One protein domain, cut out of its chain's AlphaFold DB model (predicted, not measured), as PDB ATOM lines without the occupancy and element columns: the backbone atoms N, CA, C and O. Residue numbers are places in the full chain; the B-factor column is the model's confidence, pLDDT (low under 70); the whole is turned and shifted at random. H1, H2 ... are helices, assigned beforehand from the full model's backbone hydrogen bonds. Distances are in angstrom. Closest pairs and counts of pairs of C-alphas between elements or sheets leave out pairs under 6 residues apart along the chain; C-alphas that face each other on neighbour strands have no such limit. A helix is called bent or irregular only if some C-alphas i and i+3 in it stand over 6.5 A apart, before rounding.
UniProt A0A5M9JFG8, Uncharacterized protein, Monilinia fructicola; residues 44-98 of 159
ATOM      1  N   ARG A  44      61.434  14.899  -4.061       93.12
ATOM      2  CA  ARG A  44      60.533  15.698  -4.905       93.12
ATOM      3  C   ARG A  44      60.876  15.571  -6.383       93.12
ATOM      4  O   ARG A  44      62.036  15.595  -6.789       93.12
ATOM      5  N   SER A  45      59.838  15.528  -7.207       95.81
ATOM      6  CA  SER A  45      59.974  15.474  -8.661       95.81
ATOM      7  C   SER A  45      60.388  16.827  -9.244       95.81
ATOM      8  O   SER A  45      59.773  17.872  -9.002       95.81
ATOM      9  N   LYS A  46      61.401  16.805 -10.107       94.06
ATOM     10  CA  LYS A  46      61.932  17.963 -10.841       94.06
ATOM     11  C   LYS A  46      61.458  17.987 -12.292       94.06
ATOM     12  O   LYS A  46      61.383  19.057 -12.892       94.06
ATOM     13  N   THR A  47      61.047  16.846 -12.840       96.56
ATOM     14  CA  THR A  47      60.537  16.744 -14.217       96.56
ATOM     15  C   THR A  47      59.121  16.175 -14.276       96.56
ATOM     16  O   THR A  47      58.681  15.466 -13.376       96.56
ATOM     17  N   PHE A  48      58.404  16.431 -15.376       97.62
ATOM     18  CA  PHE A  48      57.065  15.864 -15.583       97.62
ATOM     19  C   PHE A  48      57.091  14.329 -15.601       97.62
ATOM     20  O   PHE A  48      56.214  13.680 -15.034       97.62
ATOM     21  N   LYS A  49      58.132  13.739 -16.207       97.81
ATOM     22  CA  LYS A  49      58.331  12.284 -16.248       97.81
ATOM     23  C   LYS A  49      58.461  11.701 -14.839       97.81
ATOM     24  O   LYS A  49      57.819  10.695 -14.547       97.81
ATOM     25  N   GLU A  50      59.247  12.341 -13.973       97.38
ATOM     26  CA  GLU A  50      59.385  11.947 -12.564       97.38
ATOM     27  C   GLU A  50      58.058  12.060 -11.816       97.38
ATOM     28  O   GLU A  50      57.661  11.099 -11.159       97.38
ATOM     29  N   THR A  51      57.326  13.168 -11.987       97.38
ATOM     30  CA  THR A  51      56.017  13.369 -11.348       97.38
ATOM     31  C   THR A  51      55.042  12.257 -11.717       97.38
ATOM     32  O   THR A  51      54.406  11.673 -10.843       97.38
ATOM     33  N   VAL A  52      54.945  11.910 -13.005       97.81
ATOM     34  CA  VAL A  52      54.071  10.826 -13.478       97.81
ATOM     35  C   VAL A  52      54.524   9.470 -12.933       97.81
ATOM     36  O   VAL A  52      53.688   8.678 -12.495       97.81
ATOM     37  N   ALA A  53      55.829   9.188 -12.944       97.50
ATOM     38  CA  ALA A  53      56.371   7.932 -12.432       97.50
ATOM     39  C   ALA A  53      56.112   7.774 -10.926       97.50
ATOM     40  O   ALA A  53      55.644   6.720 -10.490       97.50
ATOM     41  N   LYS A  54      56.349   8.828 -10.135       96.50
ATOM     42  CA  LYS A  54      56.080   8.841  -8.694       96.50
ATOM     43  C   LYS A  54      54.589   8.717  -8.398       96.50
ATOM     44  O   LYS A  54      54.238   7.921  -7.537       96.50
ATOM     45  N   TYR A  55      53.725   9.420  -9.133       97.12
ATOM     46  CA  TYR A  55      52.271   9.316  -8.980       97.12
ATOM     47  C   TYR A  55      51.789   7.872  -9.173       97.12
ATOM     48  O   TYR A  55      51.093   7.327  -8.320       97.12
ATOM     49  N   ARG A  56      52.224   7.216 -10.259       97.38
ATOM     50  CA  ARG A  56      51.882   5.810 -10.532       97.38
ATOM     51  C   ARG A  56      52.402   4.877  -9.447       97.38
ATOM     52  O   ARG A  56      51.663   4.015  -8.991       97.38
ATOM     53  N   ARG A  57      53.653   5.066  -9.019       96.81
ATOM     54  CA  ARG A  57      54.274   4.252  -7.969       96.81
ATOM     55  C   ARG A  57      53.577   4.419  -6.614       96.81
ATOM     56  O   ARG A  57      53.383   3.425  -5.932       96.81
ATOM     57  N   LYS A  58      53.229   5.651  -6.220       95.25
ATOM     58  CA  LYS A  58      52.642   5.961  -4.902       95.25
ATOM     59  C   LYS A  58      51.163   5.578  -4.825       95.25
ATOM     60  O   LYS A  58      50.738   5.056  -3.806       95.25
ATOM     61  N   TYR A  59      50.395   5.820  -5.887       94.38
ATOM     62  CA  TYR A  59      48.931   5.686  -5.859       94.38
ATOM     63  C   TYR A  59      48.387   4.520  -6.694       94.38
ATOM     64  O   TYR A  59      47.175   4.345  -6.771       94.38
ATOM     65  N   GLY A  60      49.249   3.750  -7.369       94.31
ATOM     66  CA  GLY A  60      48.850   2.568  -8.142       94.31
ATOM     67  C   GLY A  60      47.970   2.862  -9.363       94.31
ATOM     68  O   GLY A  60      47.322   1.961  -9.885       94.31
ATOM     69  N   ARG A  61      47.910   4.118  -9.825       92.75
ATOM     70  CA  ARG A  61      47.005   4.553 -10.900       92.75
ATOM     71  C   ARG A  61      47.636   5.595 -11.815       92.75
ATOM     72  O   ARG A  61      48.587   6.284 -11.447       92.75
ATOM     73  N   HIS A  62      47.091   5.732 -13.022       96.06
ATOM     74  CA  HIS A  62      47.475   6.817 -13.923       96.06
ATOM     75  C   HIS A  62      46.988   8.174 -13.384       96.06
ATOM     76  O   HIS A  62      45.899   8.236 -12.807       96.06
ATOM     77  N   PRO A  63      47.768   9.255 -13.577       96.31
ATOM     78  CA  PRO A  63      47.306  10.600 -13.262       96.31
ATOM     79  C   PRO A  63      46.076  10.984 -14.094       96.31
ATOM     80  O   PRO A  63      45.869  10.417 -15.173       96.31
ATOM     81  N   PRO A  64      45.256  11.933 -13.608       94.25
ATOM     82  CA  PRO A  64      44.010  12.306 -14.263       94.25
ATOM     83  C   PRO A  64      44.248  12.896 -15.663       94.25
ATOM     84  O   PRO A  64      45.354  13.349 -15.984       94.25
ATOM     85  N   PRO A  65      43.214  12.945 -16.519       94.50
ATOM     86  CA  PRO A  65      43.287  13.665 -17.784       94.50
ATOM     87  C   PRO A  65      43.802  15.097 -17.597       94.50
ATOM     88  O   PRO A  65      43.530  15.743 -16.586       94.50
ATOM     89  N   LYS A  66      44.546  15.602 -18.587       94.62
ATOM     90  CA  LYS A  66      45.146  16.952 -18.582       94.62
ATOM     91  C   LYS A  66      46.149  17.206 -17.441       94.62
ATOM     92  O   LYS A  66      46.465  18.355 -17.151       94.62
ATOM     93  N   PHE A  67      46.736  16.160 -16.854       96.06
ATOM     94  CA  PHE A  67      47.776  16.305 -15.827       96.06
ATOM     95  C   PHE A  67      48.990  17.129 -16.282       96.06
ATOM     96  O   PHE A  67      49.589  17.841 -15.486       96.06
ATOM     97  N   VAL A  68      49.338  17.087 -17.573       96.62
ATOM     98  CA  VAL A  68      50.406  17.935 -18.128       96.62
ATOM     99  C   VAL A  68      50.081  19.429 -18.025       96.62
ATOM    100  O   VAL A  68      50.977  20.227 -17.769       96.62
ATOM    101  N   GLU A  69      48.811  19.813 -18.163       96.38
ATOM    102  CA  GLU A  69      48.391  21.211 -18.033       96.38
ATOM    103  C   GLU A  69      48.447  21.665 -16.574       96.38
ATOM    104  O   GLU A  69      48.900  22.775 -16.297       96.38
ATOM    105  N   TRP A  70      48.118  20.776 -15.633       94.81
ATOM    106  CA  TRP A  70      48.273  21.053 -14.204       94.81
ATOM    107  C   TRP A  70      49.763  21.200 -13.853       94.81
ATOM    108  O   TRP A  70      50.137  22.130 -13.141       94.81
ATOM    109  N   TYR A  71      50.632  20.352 -14.417       96.81
ATOM    110  CA  TYR A  71      52.077  20.431 -14.193       96.81
ATOM    111  C   TYR A  71      52.646  21.765 -14.685       96.81
ATOM    112  O   TYR A  71      53.387  22.421 -13.955       96.81
ATOM    113  N   LYS A  72      52.284  22.192 -15.903       96.50
ATOM    114  CA  LYS A  72      52.682  23.501 -16.446       96.50
ATOM    115  C   LYS A  72      52.182  24.634 -15.552       96.50
ATOM    116  O   LYS A  72      52.979  25.452 -15.111       96.50
ATOM    117  N   PHE A  73      50.898  24.613 -15.192       94.88
ATOM    118  CA  PHE A  73      50.291  25.610 -14.310       94.88
ATOM    119  C   PHE A  73      51.022  25.740 -12.965       94.88
ATOM    120  O   PHE A  73      51.248  26.857 -12.490       94.88
ATOM    121  N   ALA A  74      51.405  24.613 -12.359       95.44
ATOM    122  CA  ALA A  74      52.148  24.572 -11.104       95.44
ATOM    123  C   ALA A  74      53.579  25.114 -11.262       95.44
ATOM    124  O   ALA A  74      54.056  25.863 -10.408       95.44
ATOM    125  N   ARG A  75      54.256  24.784 -12.370       95.69
ATOM    126  CA  ARG A  75      55.598  25.300 -12.682       95.69
ATOM    127  C   ARG A  75      55.598  26.805 -12.922       95.69
ATOM    128  O   ARG A  75      56.416  27.490 -12.316       95.69
ATOM    129  N   ASP A  76      54.642  27.322 -13.689       96.06
ATOM    130  CA  ASP A  76      54.498  28.760 -13.957       96.06
ATOM    131  C   ASP A  76      54.283  29.577 -12.670       96.06
ATOM    132  O   ASP A  76      54.598  30.765 -12.609       96.06
ATOM    133  N   ARG A  77      53.764  28.934 -11.617       94.88
ATOM    134  CA  ARG A  77      53.524  29.523 -10.289       94.88
ATOM    135  C   ARG A  77      54.611  29.222  -9.262       94.88
ATOM    136  O   ARG A  77      54.446  29.586  -8.103       94.88
ATOM    137  N   ASN A  78      55.717  28.597  -9.664       95.62
ATOM    138  CA  ASN A  78      56.814  28.210  -8.774       95.62
ATOM    139  C   ASN A  78      56.355  27.351  -7.581       95.62
ATOM    140  O   ASN A  78      56.870  27.490  -6.472       95.62
ATOM    141  N   VAL A  79      55.385  26.454  -7.798       94.25
ATOM    142  CA  VAL A  79      54.981  25.489  -6.769       94.25
ATOM    143  C   VAL A  79      56.185  24.617  -6.410       94.25
ATOM    144  O   VAL A  79      56.803  23.995  -7.277       94.25
ATOM    145  N   TYR A  80      56.518  24.586  -5.119       91.88
ATOM    146  CA  TYR A  80      57.701  23.892  -4.612       91.88
ATOM    147  C   TYR A  80      57.527  22.367  -4.619       91.88
ATOM    148  O   TYR A  80      58.363  21.639  -5.165       91.88
ATOM    149  N   ASN A  81      56.407  21.894  -4.067       91.00
ATOM    150  CA  ASN A  81      56.037  20.480  -3.993       91.00
ATOM    151  C   ASN A  81      54.962  20.199  -5.029       91.00
ATOM    152  O   ASN A  81      53.770  20.316  -4.764       91.00
ATOM    153  N   ILE A  82      55.392  19.888  -6.245       93.69
ATOM    154  CA  ILE A  82      54.451  19.622  -7.332       93.69
ATOM    155  C   ILE A  82      53.813  18.233  -7.201       93.69
ATOM    156  O   ILE A  82      52.700  18.019  -7.639       93.69
ATOM    157  N   ASP A  83      54.489  17.262  -6.604       94.19
ATOM    158  CA  ASP A  83      54.110  15.849  -6.656       94.19
ATOM    159  C   ASP A  83      53.546  15.314  -5.333       94.19
ATOM    160  O   ASP A  83      53.556  14.100  -5.106       94.19
ATOM    161  N   ASP A  84      53.062  16.213  -4.477       92.25
ATOM    162  CA  ASP A  84      52.456  15.885  -3.193       92.25
ATOM    163  C   ASP A  84      50.925  15.931  -3.283       92.25
ATOM    164  O   ASP A  84      50.307  16.994  -3.273       92.25
ATOM    165  N   PHE A  85      50.317  14.753  -3.421       94.75
ATOM    166  CA  PHE A  85      48.866  14.587  -3.536       94.75
ATOM    167  C   PHE A  85      48.287  13.751  -2.396       94.75
ATOM    168  O   PHE A  85      47.194  13.217  -2.536       94.75
ATOM    169  N   GLU A  86      49.033  13.549  -1.308       93.50
ATOM    170  CA  GLU A  86      48.622  12.641  -0.232       93.50
ATOM    171  C   GLU A  86      47.291  13.053   0.381       93.50
ATOM    172  O   GLU A  86      46.343  12.277   0.337       93.50
ATOM    173  N   GLN A  87      47.180  14.315   0.796       95.00
ATOM    174  CA  GLN A  87      45.933  14.851   1.328       95.00
ATOM    175  C   GLN A  87      44.777  14.720   0.325       95.00
ATOM    176  O   GLN A  87      43.709  14.240   0.678       95.00
ATOM    177  N   VAL A  88      45.001  15.057  -0.952       94.94
ATOM    178  CA  VAL A  88      43.968  14.928  -1.996       94.94
ATOM    179  C   VAL A  88      43.507  13.477  -2.148       94.94
ATOM    180  O   VAL A  88      42.328  13.215  -2.358       94.94
ATOM    181  N   MET A  89      44.423  12.514  -2.071       94.69
ATOM    182  CA  MET A  89      44.087  11.095  -2.194       94.69
ATOM    183  C   MET A  89      43.339  10.571  -0.976       94.69
ATOM    184  O   MET A  89      42.430   9.758  -1.135       94.69
ATOM    185  N   ASP A  90      43.687  11.060   0.206       95.75
ATOM    186  CA  ASP A  90      43.026  10.715   1.456       95.75
ATOM    187  C   ASP A  90      41.612  11.290   1.509       95.75
ATOM    188  O   ASP A  90      40.673  10.553   1.808       95.75
ATOM    189  N   ASP A  91      41.437  12.542   1.080       96.56
ATOM    190  CA  ASP A  91      40.132  13.195   0.943       96.56
ATOM    191  C   ASP A  91      39.234  12.466  -0.070       96.56
ATOM    192  O   ASP A  91      38.016  12.393   0.097       96.56
ATOM    193  N   LEU A  92      39.823  11.893  -1.127       94.12
ATOM    194  CA  LEU A  92      39.085  11.139  -2.142       94.12
ATOM    195  C   LEU A  92      38.790   9.687  -1.741       94.12
ATOM    196  O   LEU A  92      37.920   9.058  -2.349       94.12
ATOM    197  N   ARG A  93      39.504   9.143  -0.750       94.38
ATOM    198  CA  ARG A  93      39.435   7.730  -0.353       94.38
ATOM    199  C   ARG A  93      38.016   7.255  -0.006       94.38
ATOM    200  O   ARG A  93      37.659   6.171  -0.470       94.38
ATOM    201  N   PRO A  94      37.172   8.021   0.721       95.06
ATOM    202  CA  PRO A  94      35.805   7.597   1.039       95.06
ATOM    203  C   PRO A  94      34.925   7.351  -0.194       95.06
ATOM    204  O   PRO A  94      33.963   6.594  -0.125       95.06
ATOM    205  N   PHE A  95      35.257   7.958  -1.337       95.00
ATOM    206  CA  PHE A  95      34.441   7.895  -2.548       95.00
ATOM    207  C   PHE A  95      34.842   6.763  -3.505       95.00
ATOM    208  O   PHE A  95      34.149   6.529  -4.490       95.00
ATOM    209  N   TRP A  96      35.941   6.039  -3.251       92.12
ATOM    210  CA  TRP A  96      36.453   5.018  -4.185       92.12
ATOM    211  C   TRP A  96      35.549   3.788  -4.333       92.12
ATOM    212  O   TRP A  96      35.623   3.106  -5.352       92.12
ATOM    213  N   GLY A  97      34.701   3.511  -3.340       94.69
ATOM    214  CA  GLY A  97      33.711   2.430  -3.390       94.69
ATOM    215  C   GLY A  97      32.346   2.848  -3.945       94.69
ATOM    216  O   GLY A  97      31.437   2.024  -3.979       94.69
ATOM    217  N   VAL A  98      32.174   4.115  -4.337       96.81
ATOM    218  CA  VAL A  98      30.889   4.654  -4.798       96.81
ATOM    219  C   VAL A  98      30.871   4.714  -6.321       96.81
ATOM    220  O   VAL A  98      31.833   5.167  -6.945       96.81
TER     221      VAL A  98
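What this domain is: This is residues 44 to 98 of the 159 residues of an uncharacterized protein of Monilinia fructicola (UniProt A0A5M9JFG8). Three short helices are spread about a small body of helices and loops: H1 and H2 stand steeply to each other, with the beginning of H1 beside H2, while H3 leads away from them. After H2 the chain folds back past H1 to reach H3, and residues 90 to 98 stick out as an arm. The printed part has 55 residues with three named helices, in the order H1, H2, H3, and no named strand; its class is all helix. It is only just compact, close to loose, with a radius of gyration of the C-alphas of 11.7 A, and is elongated, spanning 35 by 20 by 19 A.

Where its parts are: H1 runs from residue 48 to 59, 16.3 A from first to last C-alpha, and begins with C-alpha 48 at (57.065, 15.864, -15.583). H2, residues 67 to 76, is 14.3 A long and begins with C-alpha 67 at (47.776, 16.305, -15.827). H3, residues 86 to 95, is 15.1 A long and ends with C-alpha 95 at (34.441, 7.895, -2.548). H3 is irregular: C-alphas 91 and 94 are 7.1 A apart.

How they stand to each other: H1 and H2 are close but not clearly touching; their closest C-alphas, of Phe 48 and Tyr 71, are 6.9 A apart. They run opposite ways at a steep tilt of 58 degrees. H1 and H3 are only just apart, with their closest C-alphas at 8.1 A. H2 and H3 are apart. In H1 and H2 every O i to N i+4 pair is within hydrogen-bond range; in H3 4 of 6 are.

The domain as a whole: The C-alphas of Asn 78 and Val 98, the two farthest apart, are 35.3 A from each other. Residues 90 to 98, of which 90 to 95 belong to H3, stand free; the body without them spans 27 by 19 by 19 A. Both links, H1 to H2 and H2 to H3, are short. The printed part has no cut. Its mean pLDDT is 95.3, and no printed residue is under 70.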